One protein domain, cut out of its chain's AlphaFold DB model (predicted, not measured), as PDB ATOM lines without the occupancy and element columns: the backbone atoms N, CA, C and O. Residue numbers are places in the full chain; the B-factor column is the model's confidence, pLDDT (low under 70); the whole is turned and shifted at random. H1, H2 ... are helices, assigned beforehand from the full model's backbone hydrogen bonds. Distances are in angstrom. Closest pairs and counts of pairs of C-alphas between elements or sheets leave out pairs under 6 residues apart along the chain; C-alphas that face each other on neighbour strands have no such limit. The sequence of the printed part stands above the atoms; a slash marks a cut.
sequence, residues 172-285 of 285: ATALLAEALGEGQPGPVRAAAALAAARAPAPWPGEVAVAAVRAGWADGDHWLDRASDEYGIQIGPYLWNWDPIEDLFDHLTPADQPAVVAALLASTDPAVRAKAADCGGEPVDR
ATOM      1  N   ALA A 172      49.507  27.233  34.155       93.50
ATOM      2  CA  ALA A 172      50.924  27.583  34.203       93.50
ATOM      3  C   ALA A 172      51.777  26.558  34.976       93.50
ATOM      4  O   ALA A 172      52.950  26.821  35.256       93.50
ATOM      5  N   THR A 173      51.217  25.392  35.315       96.06
ATOM      6  CA  THR A 173      51.913  24.362  36.088       96.06
ATOM      7  C   THR A 173      53.227  23.926  35.436       96.06
ATOM      8  O   THR A 173      53.308  23.640  34.239       96.06
ATOM      9  N   ALA A 174      54.275  23.792  36.252       95.62
ATOM     10  CA  ALA A 174      55.575  23.304  35.794       95.62
ATOM     11  C   ALA A 174      55.509  21.869  35.234       95.62
ATOM     12  O   ALA A 174      56.322  21.513  34.381       95.62
ATOM     13  N   LEU A 175      54.526  21.061  35.666       96.94
ATOM     14  CA  LEU A 175      54.328  19.696  35.162       96.94
ATOM     15  C   LEU A 175      54.069  19.689  33.656       96.94
ATOM     16  O   LEU A 175      54.602  18.830  32.963       96.94
ATOM     17  N   LEU A 176      53.298  20.653  33.147       97.38
ATOM     18  CA  LEU A 176      52.973  20.748  31.727       97.38
ATOM     19  C   LEU A 176      54.241  20.975  30.896       97.38
ATOM     20  O   LEU A 176      54.498  20.255  29.933       97.38
ATOM     21  N   ALA A 177      55.075  21.931  31.312       95.81
ATOM     22  CA  ALA A 177      56.338  22.227  30.641       95.81
ATOM     23  C   ALA A 177      57.326  21.047  30.709       95.81
ATOM     24  O   ALA A 177      57.965  20.714  29.710       95.81
ATOM     25  N   GLU A 178      57.435  20.383  31.864       97.75
ATOM     26  CA  GLU A 178      58.272  19.189  32.030       97.75
ATOM     27  C   GLU A 178      57.797  18.012  31.170       97.75
ATOM     28  O   GLU A 178      58.629  17.274  30.636       97.75
ATOM     29  N   ALA A 179      56.481  17.835  31.038       98.12
ATOM     30  CA  ALA A 179      55.855  16.756  30.283       98.12
ATOM     31  C   ALA A 179      55.961  16.945  28.761       98.12
ATOM     32  O   ALA A 179      56.034  15.962  28.031       98.12
ATOM     33  N   LEU A 180      56.040  18.189  28.277       97.62
ATOM     34  CA  LEU A 180      56.297  18.503  26.864       97.62
ATOM     35  C   LEU A 180      57.735  18.168  26.417       97.62
ATOM     36  O   LEU A 180      57.984  17.990  25.218       97.62
ATOM     37  N   GLY A 181      58.674  18.080  27.366       96.75
ATOM     38  CA  GLY A 181      60.102  17.899  27.110       96.75
ATOM     39  C   GLY A 181      60.453  16.628  26.328       96.75
ATOM     40  O   GLY A 181      59.838  15.578  26.485       96.75
ATOM     41  N   GLU A 182      61.503  16.703  25.507       94.69
ATOM     42  CA  GLU A 182      61.931  15.611  24.613       94.69
ATOM     43  C   GLU A 182      62.377  14.332  25.338       94.69
ATOM     44  O   GLU A 182      62.371  13.260  24.743       94.69
ATOM     45  N   GLY A 183      62.748  14.436  26.617       94.75
ATOM     46  CA  GLY A 183      63.131  13.288  27.445       94.75
ATOM     47  C   GLY A 183      61.955  12.479  27.996       94.75
ATOM     48  O   GLY A 183      62.188  11.487  28.683       94.75
ATOM     49  N   GLN A 184      60.711  12.903  27.750       97.56
ATOM     50  CA  GLN A 184      59.524  12.220  28.258       97.56
ATOM     51  C   GLN A 184      59.024  11.131  27.297       97.56
ATOM     52  O   GLN A 184      59.157  11.281  26.078       97.56
ATOM     53  N   PRO A 185      58.393  10.066  27.822       97.06
ATOM     54  CA  PRO A 185      57.726   9.053  27.010       97.06
ATOM     55  C   PRO A 185      56.630   9.642  26.114       97.06
ATOM     56  O   PRO A 185      55.972  10.619  26.477       97.06
ATOM     57  N   GLY A 186      56.407   9.018  24.955       96.75
ATOM     58  CA  GLY A 186      55.398   9.440  23.975       96.75
ATOM     59  C   GLY A 186      54.011   9.692  24.587       96.75
ATOM     60  O   GLY A 186      53.506  10.806  24.435       96.75
ATOM     61  N   PRO A 187      53.414   8.742  25.334       95.12
ATOM     62  CA  PRO A 187      52.081   8.929  25.911       95.12
ATOM     63  C   PRO A 187      51.991  10.129  26.868       95.12
ATOM     64  O   PRO A 187      51.011  10.873  26.833       95.12
ATOM     65  N   VAL A 188      53.042  10.380  27.657       98.12
ATOM     66  CA  VAL A 188      53.133  11.543  28.558       98.12
ATOM     67  C   VAL A 188      53.183  12.850  27.763       98.12
ATOM     68  O   VAL A 188      52.514  13.821  28.117       98.12
ATOM     69  N   ARG A 189      53.934  12.871  26.657       98.25
ATOM     70  CA  ARG A 189      54.008  14.024  25.749       98.25
ATOM     71  C   ARG A 189      52.672  14.283  25.047       98.25
ATOM     72  O   ARG A 189      52.266  15.439  24.954       98.25
ATOM     73  N   ALA A 190      51.966  13.236  24.613       97.31
ATOM     74  CA  ALA A 190      50.607  13.350  24.077       97.31
ATOM     75  C   ALA A 190      49.651  13.983  25.097       97.31
ATOM     76  O   ALA A 190      48.981  14.962  24.774       97.31
ATOM     77  N   ALA A 191      49.645  13.501  26.343       97.75
ATOM     78  CA  ALA A 191      48.833  14.084  27.410       97.75
ATOM     79  C   ALA A 191      49.162  15.559  27.666       97.75
ATOM     80  O   ALA A 191      48.260  16.370  27.857       97.75
ATOM     81  N   ALA A 192      50.443  15.930  27.619       98.25
ATOM     82  CA  ALA A 192      50.864  17.319  27.749       98.25
ATOM     83  C   ALA A 192      50.361  18.192  26.585       98.25
ATOM     84  O   ALA A 192      49.946  19.326  26.805       98.25
ATOM     85  N   ALA A 193      50.348  17.670  25.355       98.12
ATOM     86  CA  ALA A 193      49.761  18.363  24.212       98.12
ATOM     87  C   ALA A 193      48.236  18.532  24.361       98.12
ATOM     88  O   ALA A 193      47.729  19.628  24.141       98.12
ATOM     89  N   LEU A 194      47.517  17.495  24.807       97.56
ATOM     90  CA  LEU A 194      46.072  17.560  25.089       97.56
ATOM     91  C   LEU A 194      45.757  18.595  26.175       97.56
ATOM     92  O   LEU A 194      44.890  19.453  26.007       97.56
ATOM     93  N   ALA A 195      46.521  18.566  27.265       97.62
ATOM     94  CA  ALA A 195      46.427  19.529  28.352       97.62
ATOM     95  C   ALA A 195      46.686  20.968  27.874       97.62
ATOM     96  O   ALA A 195      45.948  21.882  28.239       97.62
ATOM     97  N   ALA A 196      47.705  21.170  27.032       97.50
ATOM     98  CA  ALA A 196      48.044  22.476  26.480       97.50
ATOM     99  C   ALA A 196      46.970  23.023  25.530       97.50
ATOM    100  O   ALA A 196      46.756  24.230  25.515       97.50
ATOM    101  N   ALA A 197      46.291  22.164  24.761       96.56
ATOM    102  CA  ALA A 197      45.195  22.589  23.890       96.56
ATOM    103  C   ALA A 197      43.984  23.063  24.708       96.56
ATOM    104  O   ALA A 197      43.392  24.087  24.393       96.56
ATOM    105  N   ARG A 198      43.655  22.356  25.797       93.88
ATOM    106  CA  ARG A 198      42.539  22.696  26.699       93.88
ATOM    107  C   ARG A 198      42.793  23.919  27.576       93.88
ATOM    108  O   ARG A 198      41.846  24.538  28.062       93.88
ATOM    109  N   ALA A 199      44.056  24.227  27.851       92.69
ATOM    110  CA  ALA A 199      44.428  25.325  28.725       92.69
ATOM    111  C   ALA A 199      43.985  26.679  28.132       92.69
ATOM    112  O   ALA A 199      44.153  26.911  26.936       92.69
ATOM    113  N   PRO A 200      43.509  27.639  28.948       90.44
ATOM    114  CA  PRO A 200      43.238  29.011  28.511       90.44
ATOM    115  C   PRO A 200      44.544  29.815  28.327       90.44
ATOM    116  O   PRO A 200      44.686  30.932  28.827       90.44
ATOM    117  N   ALA A 201      45.526  29.231  27.642       90.25
ATOM    118  CA  ALA A 201      46.840  29.786  27.352       90.25
ATOM    119  C   ALA A 201      47.164  29.598  25.858       90.25
ATOM    120  O   ALA A 201      46.615  28.702  25.220       90.25
ATOM    121  N   PRO A 202      48.044  30.427  25.268       92.50
ATOM    122  CA  PRO A 202      48.463  30.230  23.885       92.50
ATOM    123  C   PRO A 202      49.086  28.848  23.666       92.50
ATOM    124  O   PRO A 202      49.886  28.391  24.487       92.50
ATOM    125  N   TRP A 203      48.764  28.226  22.530       96.00
ATOM    126  CA  TRP A 203      49.356  26.956  22.117       96.00
ATOM    127  C   TRP A 203      50.896  27.036  22.147       96.00
ATOM    128  O   TRP A 203      51.461  27.979  21.580       96.00
ATOM    129  N   PRO A 204      51.618  26.069  22.753       95.69
ATOM    130  CA  PRO A 204      53.079  26.146  22.892       95.69
ATOM    131  C   PRO A 204      53.876  26.021  21.579       95.69
ATOM    132  O   PRO A 204      55.107  25.998  21.606       95.69
ATOM    133  N   GLY A 205      53.212  25.924  20.424       95.56
ATOM    134  CA  GLY A 205      53.855  25.904  19.112       95.56
ATOM    135  C   GLY A 205      54.679  24.637  18.873       95.56
ATOM    136  O   GLY A 205      54.203  23.522  19.090       95.56
ATOM    137  N   GLU A 206      55.922  24.796  18.406       97.25
ATOM    138  CA  GLU A 206      56.771  23.688  17.935       97.25
ATOM    139  C   GLU A 206      56.993  22.589  18.981       97.25
ATOM    140  O   GLU A 206      56.996  21.408  18.626       97.25
ATOM    141  N   VAL A 207      57.127  22.939  20.266       97.62
ATOM    142  CA  VAL A 207      57.349  21.936  21.323       97.62
ATOM    143  C   VAL A 207      56.130  21.028  21.504       97.62
ATOM    144  O   VAL A 207      56.282  19.815  21.654       97.62
ATOM    145  N   ALA A 208      54.919  21.585  21.411       97.81
ATOM    146  CA  ALA A 208      53.682  20.817  21.498       97.81
ATOM    147  C   ALA A 208      53.428  20.014  20.213       97.81
ATOM    148  O   ALA A 208      53.035  18.855  20.284       97.81
ATOM    149  N   VAL A 209      53.768  20.553  19.039       98.38
ATOM    150  CA  VAL A 209      53.737  19.798  17.770       98.38
ATOM    151  C   VAL A 209      54.703  18.605  17.804       98.38
ATOM    152  O   VAL A 209      54.367  17.511  17.347       98.38
ATOM    153  N   ALA A 210      55.898  18.775  18.376       98.31
ATOM    154  CA  ALA A 210      56.841  17.678  18.580       98.31
ATOM    155  C   ALA A 210      56.317  16.647  19.595       98.31
ATOM    156  O   ALA A 210      56.555  15.451  19.424       98.31
ATOM    157  N   ALA A 211      55.593  17.098  20.624       98.38
ATOM    158  CA  ALA A 211      54.941  16.235  21.600       98.38
ATOM    159  C   ALA A 211      53.823  15.393  20.963       98.38
ATOM    160  O   ALA A 211      53.812  14.179  21.155       98.38
ATOM    161  N   VAL A 212      52.979  15.993  20.113       98.38
ATOM    162  CA  VAL A 212      51.984  15.274  19.295       98.38
ATOM    163  C   VAL A 212      52.666  14.230  18.411       98.38
ATOM    164  O   VAL A 212      52.290  13.061  18.414       98.38
ATOM    165  N   ARG A 213      53.722  14.617  17.684       98.25
ATOM    166  CA  ARG A 213      54.446  13.687  16.805       98.25
ATOM    167  C   ARG A 213      54.982  12.477  17.563       98.25
ATOM    168  O   ARG A 213      54.906  11.370  17.050       98.25
ATOM    169  N   ALA A 214      55.557  12.695  18.743       97.25
ATOM    170  CA  ALA A 214      56.115  11.621  19.555       97.25
ATOM    171  C   ALA A 214      55.030  10.750  20.200       97.25
ATOM    172  O   ALA A 214      55.203   9.540  20.283       97.25
ATOM    173  N   GLY A 215      53.935  11.357  20.658       96.38
ATOM    174  CA  GLY A 215      52.890  10.656  21.394       96.38
ATOM    175  C   GLY A 215      51.976   9.782  20.544       96.38
ATOM    176  O   GLY A 215      51.486   8.780  21.048       96.38
ATOM    177  N   TRP A 216      51.827  10.110  19.258       97.12
ATOM    178  CA  TRP A 216      51.070   9.313  18.288       97.12
ATOM    179  C   TRP A 216      51.955   8.693  17.195       97.12
ATOM    180  O   TRP A 216      51.476   8.369  16.105       97.12
ATOM    181  N   ALA A 217      53.263   8.554  17.441       96.88
ATOM    182  CA  ALA A 217      54.218   8.080  16.437       96.88
ATOM    183  C   ALA A 217      53.873   6.680  15.902       96.88
ATOM    184  O   ALA A 217      54.011   6.435  14.703       96.88
ATOM    185  N   ASP A 218      53.420   5.789  16.782       94.19
ATOM    186  CA  ASP A 218      53.204   4.365  16.521       94.19
ATOM    187  C   ASP A 218      51.800   3.852  16.875       94.19
ATOM    188  O   ASP A 218      51.509   2.684  16.627       94.19
ATOM    189  N   GLY A 219      50.924   4.722  17.375       93.44
ATOM    190  CA  GLY A 219      49.529   4.417  17.671       93.44
ATOM    191  C   GLY A 219      48.916   5.429  18.626       93.44
ATOM    192  O   GLY A 219      49.589   6.349  19.088       93.44
ATOM    193  N   ASP A 220      47.627   5.269  18.910       91.44
ATOM    194  CA  ASP A 220      46.933   6.064  19.920       91.44
ATOM    195  C   ASP A 220      46.860   5.310  21.254       91.44
ATOM    196  O   ASP A 220      45.929   4.549  21.520       91.44
ATOM    197  N   HIS A 221      47.854   5.550  22.111       89.06
ATOM    198  CA  HIS A 221      47.957   4.952  23.452       89.06
ATOM    199  C   HIS A 221      46.897   5.467  24.441       89.06
ATOM    200  O   HIS A 221      46.841   4.999  25.580       89.06
ATOM    201  N   TRP A 222      46.083   6.440  24.024       89.25
ATOM    202  CA  TRP A 222      45.014   7.052  24.807       89.25
ATOM    203  C   TRP A 222      43.612   6.583  24.376       89.25
ATOM    204  O   TRP A 222      42.658   6.725  25.143       89.25
ATOM    205  N   LEU A 223      43.491   5.987  23.185       85.31
ATOM    206  CA  LEU A 223      42.238   5.483  22.612       85.31
ATOM    207  C   LEU A 223      42.001   3.981  22.860       85.31
ATOM    208  O   LEU A 223      40.942   3.481  22.487       85.31
ATOM    209  N   ASP A 224      42.936   3.251  23.483       75.88
ATOM    210  CA  ASP A 224      42.735   1.825  23.784       75.88
ATOM    211  C   ASP A 224      41.552   1.633  24.746       75.88
ATOM    212  O   ASP A 224      41.626   1.947  25.936       75.88
ATOM    213  N   ARG A 225      40.423   1.166  24.201       68.75
ATOM    214  CA  ARG A 225      39.185   0.897  24.931       68.75
ATOM    215  C   ARG A 225      38.922  -0.593  24.925       68.75
ATOM    216  O   ARG A 225      38.307  -1.122  23.996       68.75
ATOM    217  N   ALA A 226      39.333  -1.263  25.992       60.09
ATOM    218  CA  ALA A 226      38.781  -2.569  26.288       60.09
ATOM    219  C   ALA A 226      37.283  -2.406  26.597       60.09
ATOM    220  O   ALA A 226      36.885  -1.524  27.357       60.09
ATOM    221  N   SER A 227      36.441  -3.247  25.996       56.25
ATOM    222  CA  SER A 227      35.115  -3.488  26.563       56.25
ATOM    223  C   SER A 227      35.331  -4.280  27.841       56.25
ATOM    224  O   SER A 227      35.908  -5.369  27.775       56.25
ATOM    225  N   ASP A 228      34.867  -3.770  28.977       61.59
ATOM    226  CA  ASP A 228      34.716  -4.629  30.148       61.59
ATOM    227  C   ASP A 228      33.583  -5.653  29.924       61.59
ATOM    228  O   ASP A 228      32.869  -5.624  28.909       61.59
ATOM    229  N   GLU A 229      33.439  -6.594  30.860       59.19
ATOM    230  CA  GLU A 229      32.401  -7.636  30.836       59.19
ATOM    231  C   GLU A 229      30.971  -7.059  30.823       59.19
ATOM    232  O   GLU A 229      30.038  -7.706  30.344       59.19
ATOM    233  N   TYR A 230      30.806  -5.810  31.259       61.34
ATOM    234  CA  TYR A 230      29.533  -5.094  31.323       61.34
ATOM    235  C   TYR A 230      29.312  -4.159  30.122       61.34
ATOM    236  O   TYR A 230      28.320  -3.427  30.067       61.34
ATOM    237  N   GLY A 231      30.198  -4.210  29.121       58.88
ATOM    238  CA  GLY A 231      30.083  -3.458  27.877       58.88
ATOM    239  C   GLY A 231      30.447  -1.977  27.995       58.88
ATOM    240  O   GLY A 231      30.163  -1.220  27.061       58.88
ATOM    241  N   ILE A 232      31.053  -1.534  29.105       62.59
ATOM    242  CA  ILE A 232      31.576  -0.173  29.207       62.59
ATOM    243  C   ILE A 232      32.911  -0.114  28.474       62.59
ATOM    244  O   ILE A 232      33.872  -0.803  28.808       62.59
ATOM    245  N   GLN A 233      32.970   0.743  27.461       61.81
ATOM    246  CA  GLN A 233      34.209   1.057  26.764       61.81
ATOM    247  C   GLN A 233      34.882   2.228  27.473       61.81
ATOM    248  O   GLN A 233      34.666   3.390  27.124       61.81
ATOM    249  N   ILE A 234      35.666   1.918  28.500       66.88
ATOM    250  CA  ILE A 234      36.480   2.905  29.206       66.88
ATOM    251  C   ILE A 234      37.907   2.787  28.680       66.88
ATOM    252  O   ILE A 234      38.508   1.718  28.713       66.88
ATOM    253  N   GLY A 235      38.424   3.900  28.168       70.94
ATOM    254  CA  GLY A 235      39.829   4.032  27.805       70.94
ATOM    255  C   GLY A 235      40.575   4.871  28.837       70.94
ATOM    256  O   GLY A 235      39.944   5.521  29.673       70.94
ATOM    257  N   PRO A 236      41.908   4.920  28.763       80.00
ATOM    258  CA  PRO A 236      42.731   5.728  29.664       80.00
ATOM    259  C   PRO A 236      42.476   7.240  29.503       80.00
ATOM    260  O   PRO A 236      42.803   8.018  30.399       80.00
ATOM    261  N   TYR A 237      41.879   7.682  28.389       89.62
ATOM    262  CA  TYR A 237      41.469   9.071  28.201       89.62
ATOM    263  C   TYR A 237      40.057   9.337  28.734       89.62
ATOM    264  O   TYR A 237      39.065   9.040  28.070       89.62
ATOM    265  N   LEU A 238      39.979   9.919  29.936       89.94
ATOM    266  CA  LEU A 238      38.713  10.195  30.635       89.94
ATOM    267  C   LEU A 238      38.125  11.586  30.353       89.94
ATOM    268  O   LEU A 238      37.004  11.872  30.752       89.94
ATOM    269  N   TRP A 239      38.857  12.471  29.671       89.69
ATOM    270  CA  TRP A 239      38.437  13.865  29.471       89.69
ATOM    271  C   TRP A 239      37.554  14.090  28.238       89.69
ATOM    272  O   TRP A 239      36.881  15.123  28.160       89.69
ATOM    273  N   ASN A 240      37.579  13.173  27.268       88.75
ATOM    274  CA  ASN A 240      36.703  13.173  26.096       88.75
ATOM    275  C   ASN A 240      36.640  11.771  25.462       88.75
ATOM    276  O   ASN A 240      37.397  10.866  25.817       88.75
ATOM    277  N   TRP A 241      35.755  11.606  24.482       84.75
ATOM    278  CA  TRP A 241      35.587  10.375  23.726       84.75
ATOM    279  C   TRP A 241      36.706  10.093  22.720       84.75
ATOM    280  O   TRP A 241      36.937   8.941  22.386       84.75
ATOM    281  N   ASP A 242      37.448  11.060  22.216       91.50
ATOM    282  CA  ASP A 242      38.555  10.753  21.308       91.50
ATOM    283  C   ASP A 242      39.648  11.787  21.535       91.50
ATOM    284  O   ASP A 242      39.363  12.980  21.457       91.50
ATOM    285  N   PRO A 243      40.873  11.372  21.889       93.62
ATOM    286  CA  PRO A 243      41.912  12.324  22.241       93.62
ATOM    287  C   PRO A 243      42.349  13.153  21.024       93.62
ATOM    288  O   PRO A 243      42.688  14.320  21.182       93.62
ATOM    289  N   ILE A 244      42.299  12.611  19.802       95.50
ATOM    290  CA  ILE A 244      42.621  13.389  18.602       95.50
ATOM    291  C   ILE A 244      41.490  14.375  18.297       95.50
ATOM    292  O   ILE A 244      41.795  15.541  18.066       95.50
ATOM    293  N   GLU A 245      40.213  13.967  18.336       94.25
ATOM    294  CA  GLU A 245      39.096  14.928  18.173       94.25
ATOM    295  C   GLU A 245      39.192  16.044  19.203       94.25
ATOM    296  O   GLU A 245      39.146  17.218  18.856       94.25
ATOM    297  N   ASP A 246      39.430  15.671  20.454       93.56
ATOM    298  CA  ASP A 246      39.525  16.605  21.555       93.56
ATOM    299  C   ASP A 246      40.660  17.617  21.397       93.56
ATOM    300  O   ASP A 246      40.513  18.786  21.754       93.56
ATOM    301  N   LEU A 247      41.790  17.181  20.836       95.00
ATOM    302  CA  LEU A 247      42.880  18.073  20.474       95.00
ATOM    303  C   LEU A 247      42.395  19.122  19.461       95.00
ATOM    304  O   LEU A 247      42.645  20.310  19.645       95.00
ATOM    305  N   PHE A 248      41.684  18.705  18.412       95.00
ATOM    306  CA  PHE A 248      41.183  19.610  17.371       95.00
ATOM    307  C   PHE A 248      40.049  20.523  17.843       95.00
ATOM    308  O   PHE A 248      40.029  21.685  17.436       95.00
ATOM    309  N   ASP A 249      39.179  20.046  18.735       93.56
ATOM    310  CA  ASP A 249      38.092  20.830  19.335       93.56
ATOM    311  C   ASP A 249      38.612  22.059  20.100       93.56
ATOM    312  O   ASP A 249      37.916  23.071  20.206       93.56
ATOM    313  N   HIS A 250      39.847  21.993  20.609       94.62
ATOM    314  CA  HIS A 250      40.455  23.055  21.411       94.62
ATOM    315  C   HIS A 250      41.570  23.836  20.690       94.62
ATOM    316  O   HIS A 250      41.999  24.886  21.171       94.62
ATOM    317  N   LEU A 251      42.041  23.376  19.527       94.62
ATOM    318  CA  LEU A 251      43.059  24.088  18.750       94.62
ATOM    319  C   LEU A 251      42.466  25.228  17.922       94.62
ATOM    320  O   LEU A 251      41.432  25.092  17.266       94.62
ATOM    321  N   THR A 252      43.198  26.342  17.844       93.06
ATOM    322  CA  THR A 252      42.845  27.412  16.906       93.06
ATOM    323  C   THR A 252      43.109  26.975  15.458       93.06
ATOM    324  O   THR A 252      44.063  26.230  15.214       93.06
ATOM    325  N   PRO A 253      42.367  27.496  14.458       93.12
ATOM    326  CA  PRO A 253      42.619  27.177  13.048       93.12
ATOM    327  C   PRO A 253      44.055  27.454  12.574       93.12
ATOM    328  O   PRO A 253      44.511  26.852  11.605       93.12
ATOM    329  N   ALA A 254      44.783  28.358  13.239       93.56
ATOM    330  CA  ALA A 254      46.171  28.670  12.902       93.56
ATOM    331  C   ALA A 254      47.158  27.576  13.348       93.56
ATOM    332  O   ALA A 254      48.188  27.387  12.699       93.56
ATOM    333  N   ASP A 255      46.842  26.845  14.419       94.88
ATOM    334  CA  ASP A 255      47.714  25.819  15.005       94.88
ATOM    335  C   ASP A 255      47.471  24.423  14.403       94.88
ATOM    336  O   ASP A 255      48.374  23.581  14.373       94.88
ATOM    337  N   GLN A 256      46.270  24.187  13.861       95.44
ATOM    338  CA  GLN A 256      45.855  22.897  13.302       95.44
ATOM    339  C   GLN A 256      46.783  22.345  12.197       95.44
ATOM    340  O   GLN A 256      47.128  21.163  12.278       95.44
ATOM    341  N   PRO A 257      47.267  23.120  11.198       96.12
ATOM    342  CA  PRO A 257      48.047  22.552  10.092       96.12
ATOM    343  C   PRO A 257      49.335  21.838  10.530       96.12
ATOM    344  O   PRO A 257      49.694  20.794   9.980       96.12
ATOM    345  N   ALA A 258      50.031  22.374  11.538       96.94
ATOM    346  CA  ALA A 258      51.259  21.771  12.053       96.94
ATOM    347  C   ALA A 258      50.977  20.471  12.825       96.94
ATOM    348  O   ALA A 258      51.745  19.511  12.724       96.94
ATOM    349  N   VAL A 259      49.856  20.426  13.548       97.75
ATOM    350  CA  VAL A 259      49.381  19.246  14.284       97.75
ATOM    351  C   VAL A 259      48.931  18.144  13.321       97.75
ATOM    352  O   VAL A 259      49.365  17.002  13.466       97.75
ATOM    353  N   VAL A 260      48.180  18.481  12.265       97.62
ATOM    354  CA  VAL A 260      47.818  17.539  11.188       97.62
ATOM    355  C   VAL A 260      49.076  16.932  10.564       97.62
ATOM    356  O   VAL A 260      49.192  15.712  10.458       97.62
ATOM    357  N   ALA A 261      50.069  17.755  10.211       97.56
ATOM    358  CA  ALA A 261      51.330  17.270   9.646       97.56
ATOM    359  C   ALA A 261      52.146  16.397  10.623       97.56
ATOM    360  O   ALA A 261      52.932  15.545  10.193       97.56
ATOM    361  N   ALA A 262      52.000  16.598  11.936       98.00
ATOM    362  CA  ALA A 262      52.598  15.732  12.945       98.00
ATOM    363  C   ALA A 262      51.925  14.355  12.986       98.00
ATOM    364  O   ALA A 262      52.627  13.350  12.885       98.00
ATOM    365  N   LEU A 263      50.591  14.313  13.051       97.94
ATOM    366  CA  LEU A 263      49.813  13.072  13.112       97.94
ATOM    367  C   LEU A 263      49.881  12.262  11.807       97.94
ATOM    368  O   LEU A 263      50.007  11.040  11.841       97.94
ATOM    369  N   LEU A 264      49.889  12.920  10.640       97.69
ATOM    370  CA  LEU A 264      50.031  12.248   9.338       97.69
ATOM    371  C   LEU A 264      51.380  11.529   9.164       97.69
ATOM    372  O   LEU A 264      51.498  10.661   8.301       97.69
ATOM    373  N   ALA A 265      52.387  11.866   9.975       97.25
ATOM    374  CA  ALA A 265      53.676  11.177   9.991       97.25
ATOM    375  C   ALA A 265      53.681   9.898  10.850       97.25
ATOM    376  O   ALA A 265      54.700   9.207  10.874       97.25
ATOM    377  N   SER A 266      52.582   9.588  11.545       97.81
ATOM    378  CA  SER A 266      52.432   8.358  12.326       97.81
ATOM    379  C   SER A 266      52.591   7.117  11.451       97.81
ATOM    380  O   SER A 266      52.149   7.089  10.295       97.81
ATOM    381  N   THR A 267      53.175   6.052  11.999       97.56
ATOM    382  CA  THR A 267      53.204   4.742  11.342       97.56
ATOM    383  C   THR A 267      51.851   4.034  11.403       97.56
ATOM    384  O   THR A 267      51.571   3.208  10.530       97.56
ATOM    385  N   ASP A 268      50.970   4.408  12.334       96.19
ATOM    386  CA  ASP A 268      49.638   3.821  12.482       96.19
ATOM    387  C   ASP A 268      48.639   4.405  11.451       96.19
ATOM    388  O   ASP A 268      48.402   5.618  11.418       96.19
ATOM    389  N   PRO A 269      48.043   3.578  10.566       95.81
ATOM    390  CA  PRO A 269      47.017   4.037   9.632       95.81
ATOM    391  C   PRO A 269      45.760   4.614  10.297       95.81
ATOM    392  O   PRO A 269      45.152   5.497   9.693       95.81
ATOM    393  N   ALA A 270      45.370   4.156  11.489       94.19
ATOM    394  CA  ALA A 270      44.202   4.664  12.205       94.19
ATOM    395  C   ALA A 270      44.423   6.113  12.659       94.19
ATOM    396  O   ALA A 270      43.579   6.967  12.391       94.19
ATOM    397  N   VAL A 271      45.601   6.414  13.217       95.81
ATOM    398  CA  VAL A 271      46.006   7.786  13.568       95.81
ATOM    399  C   VAL A 271      45.993   8.690  12.334       95.81
ATOM    400  O   VAL A 271      45.411   9.774  12.363       95.81
ATOM    401  N   ARG A 272      46.586   8.246  11.215       96.56
ATOM    402  CA  ARG A 272      46.601   9.046   9.975       96.56
ATOM    403  C   ARG A 272      45.199   9.291   9.419       96.56
ATOM    404  O   ARG A 272      44.923  10.391   8.949       96.56
ATOM    405  N   ALA A 273      44.331   8.279   9.453       95.12
ATOM    406  CA  ALA A 273      42.947   8.407   9.008       95.12
ATOM    407  C   ALA A 273      42.179   9.408   9.877       95.12
ATOM    408  O   ALA A 273      41.509  10.286   9.339       95.12
ATOM    409  N   LYS A 274      42.348   9.328  11.201       94.12
ATOM    410  CA  LYS A 274      41.724  10.255  12.143       94.12
ATOM    411  C   LYS A 274      42.185  11.695  11.931       94.12
ATOM    412  O   LYS A 274      41.365  12.599  11.845       94.12
ATOM    413  N   ALA A 275      43.488  11.903  11.756       94.00
ATOM    414  CA  ALA A 275      44.049  13.222  11.479       94.00
ATOM    415  C   ALA A 275      43.512  13.847  10.181       94.00
ATOM    416  O   ALA A 275      43.325  15.058  10.117       94.00
ATOM    417  N   ALA A 276      43.270  13.032   9.150       92.94
ATOM    418  CA  ALA A 276      42.683  13.498   7.897       92.94
ATOM    419  C   ALA A 276      41.198  13.872   8.046       92.94
ATOM    420  O   ALA A 276      40.756  14.819   7.403       92.94
ATOM    421  N   ASP A 277      40.453  13.147   8.886       92.56
ATOM    422  CA  ASP A 277      39.043  13.427   9.185       92.56
ATOM    423  C   ASP A 277      38.889  14.730   9.984       92.56
ATOM    424  O   ASP A 277      38.145  15.618   9.577       92.56
ATOM    425  N   CYS A 278      39.670  14.902  11.056       88.12
ATOM    426  CA  CYS A 278      39.624  16.112  11.885       88.12
ATOM    427  C   CYS A 278      40.261  17.343  11.212       88.12
ATOM    428  O   CYS A 278      39.867  18.469  11.492       88.12
ATOM    429  N   GLY A 279      41.266  17.142  10.351       74.44
ATOM    430  CA  GLY A 279      42.029  18.214   9.702       74.44
ATOM    431  C   GLY A 279      41.502  18.670   8.337       74.44
ATOM    432  O   GLY A 279      42.136  19.515   7.700       74.44
ATOM    433  N   GLY A 280      40.406  18.088   7.842       68.06
ATOM    434  CA  GLY A 280      39.782  18.497   6.582       68.06
ATOM    435  C   GLY A 280      39.089  19.861   6.685       68.06
ATOM    436  O   GLY A 280      38.563  20.221   7.735       68.06
ATOM    437  N   GLU A 281      39.043  20.624   5.583       50.47
ATOM    438  CA  GLU A 281      38.079  21.732   5.481       50.47
ATOM    439  C   GLU A 281      36.654  21.181   5.673       50.47
ATOM    440  O   GLU A 281      36.389  20.058   5.232       50.47
ATOM    441  N   PRO A 282      35.729  21.936   6.302       39.72
ATOM    442  CA  PRO A 282      34.363  21.479   6.498       39.72
ATOM    443  C   PRO A 282      33.753  21.154   5.135       39.72
ATOM    444  O   PRO A 282      33.444  22.040   4.338       39.72
ATOM    445  N   VAL A 283      33.586  19.865   4.853       38.06
ATOM    446  CA  VAL A 283      32.700  19.434   3.781       38.06
ATOM    447  C   VAL A 283      31.302  19.702   4.308       38.06
ATOM    448  O   VAL A 283      30.869  19.018   5.232       38.06
ATOM    449  N   ASP A 284      30.663  20.737   3.760       39.56
ATOM    450  CA  ASP A 284      29.250  21.091   3.942       39.56
ATOM    451  C   ASP A 284      28.414  19.811   4.172       39.56
ATOM    452  O   ASP A 284      28.231  19.003   3.252       39.56
ATOM    453  N   ARG A 285      27.990  19.587   5.422       35.28
ATOM    454  CA  ARG A 285      27.053  18.528   5.825       35.28
ATOM    455  C   ARG A 285      25.714  19.153   6.170       35.28
ATOM    456  O   ARG A 285      25.714  20.139   6.936       35.28
TER     457      ARG A 285
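What this domain is: This is residues 172 to 285 of the 285 residues of an uncharacterized protein of Plantactinospora sp. BB1 (UniProt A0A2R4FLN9). Five short helices stand in a ring, H2, H3, H5, H6 and H4 in order round it, each touching the next; H1 packs on H2 outside this ring. From the long link between H3 and H4, residues 225 to 234 stick out as a narrow loop, where residues 226 to 227 pair antiparallel with residues 233 to 234; residues 280 to 285 form a tail after H6. The printed part has 114 residues with six named helices, H1 to H6 in that order along the chain, and no named strand. The class is all helix, though under half of the residues, 56 of 114, are in named elements. The whole is compact, with a radius of gyration of the C-alphas of 14.0 A and spans of 40 by 37 by 28 A.

Where its parts are: The longest helix, H2, covers residues 186 to 198 and measures 18.7 A from first to last C-alpha, from (55.398, 9.440, 23.975) to (42.539, 22.696, 26.699). H1 is residues 174 to 180, 10.2 A, beginning at C-alpha 174 (55.575, 23.304, 35.794). H3 is residues 206 to 215, 14.0 A. H4 is residues 243 to 250, 10.9 A, and H5 residues 256 to 263, 10.6 A. H6, residues 269 to 278, is 14.3 A long and ends at C-alpha 278 (39.624, 16.112, 11.885).

How they stand to each other: H2 and H3 are the hubs, touching three helices each. They touch each other at a steep tilt of 48 degrees, opposite ways; their closest C-alphas, of Gly 186 and Gly 215, are 3.8 A apart. H1 touches H2 at a steep tilt of 59 degrees, with the C-alphas of Leu 180 and Arg 189 closest at 5.2 A. H1 and H3 only just touch, with 3 pairs of C-alphas within 8 A, the closest those of Leu 180 and Ala 211 at 5.9 A. With residues 193 to 198 alone, H2 touches H4 at a shallow tilt of 25 degrees, the same way; the C-alphas of Ala 197 and His 250 are closest at 5.4 A. H3 touches H5 at a shallow tilt of 34.6 degrees, only just short of steep; the C-alphas of Arg 213 and Ala 262 are closest at 4.7 A. H5 and H6 form a helical hairpin at 8 degrees, with the C-alphas of Val 260 and Ala 275 closest at 5.7 A. H4 touches H6 at a shallow tilt of 19 degrees; the closest C-alphas, of Glu 245 and Cys 278, are 6.4 A apart. H1 and H6 are apart. Every O i to N i+4 pair is within hydrogen-bond range in H1, H2, H3, H4, H5 and H6.

The domain as a whole: The C-alphas of Glu 229 and Ala 254, the two farthest apart, are 42.8 A apart. The printed part has no cut and ends at Arg 285, the chain's last residue. The link from H3 to H4, 27 residues, is long. The mean pLDDT of the printed part is 88.9; residues 225 to 234 and 280 to 285 are under 70.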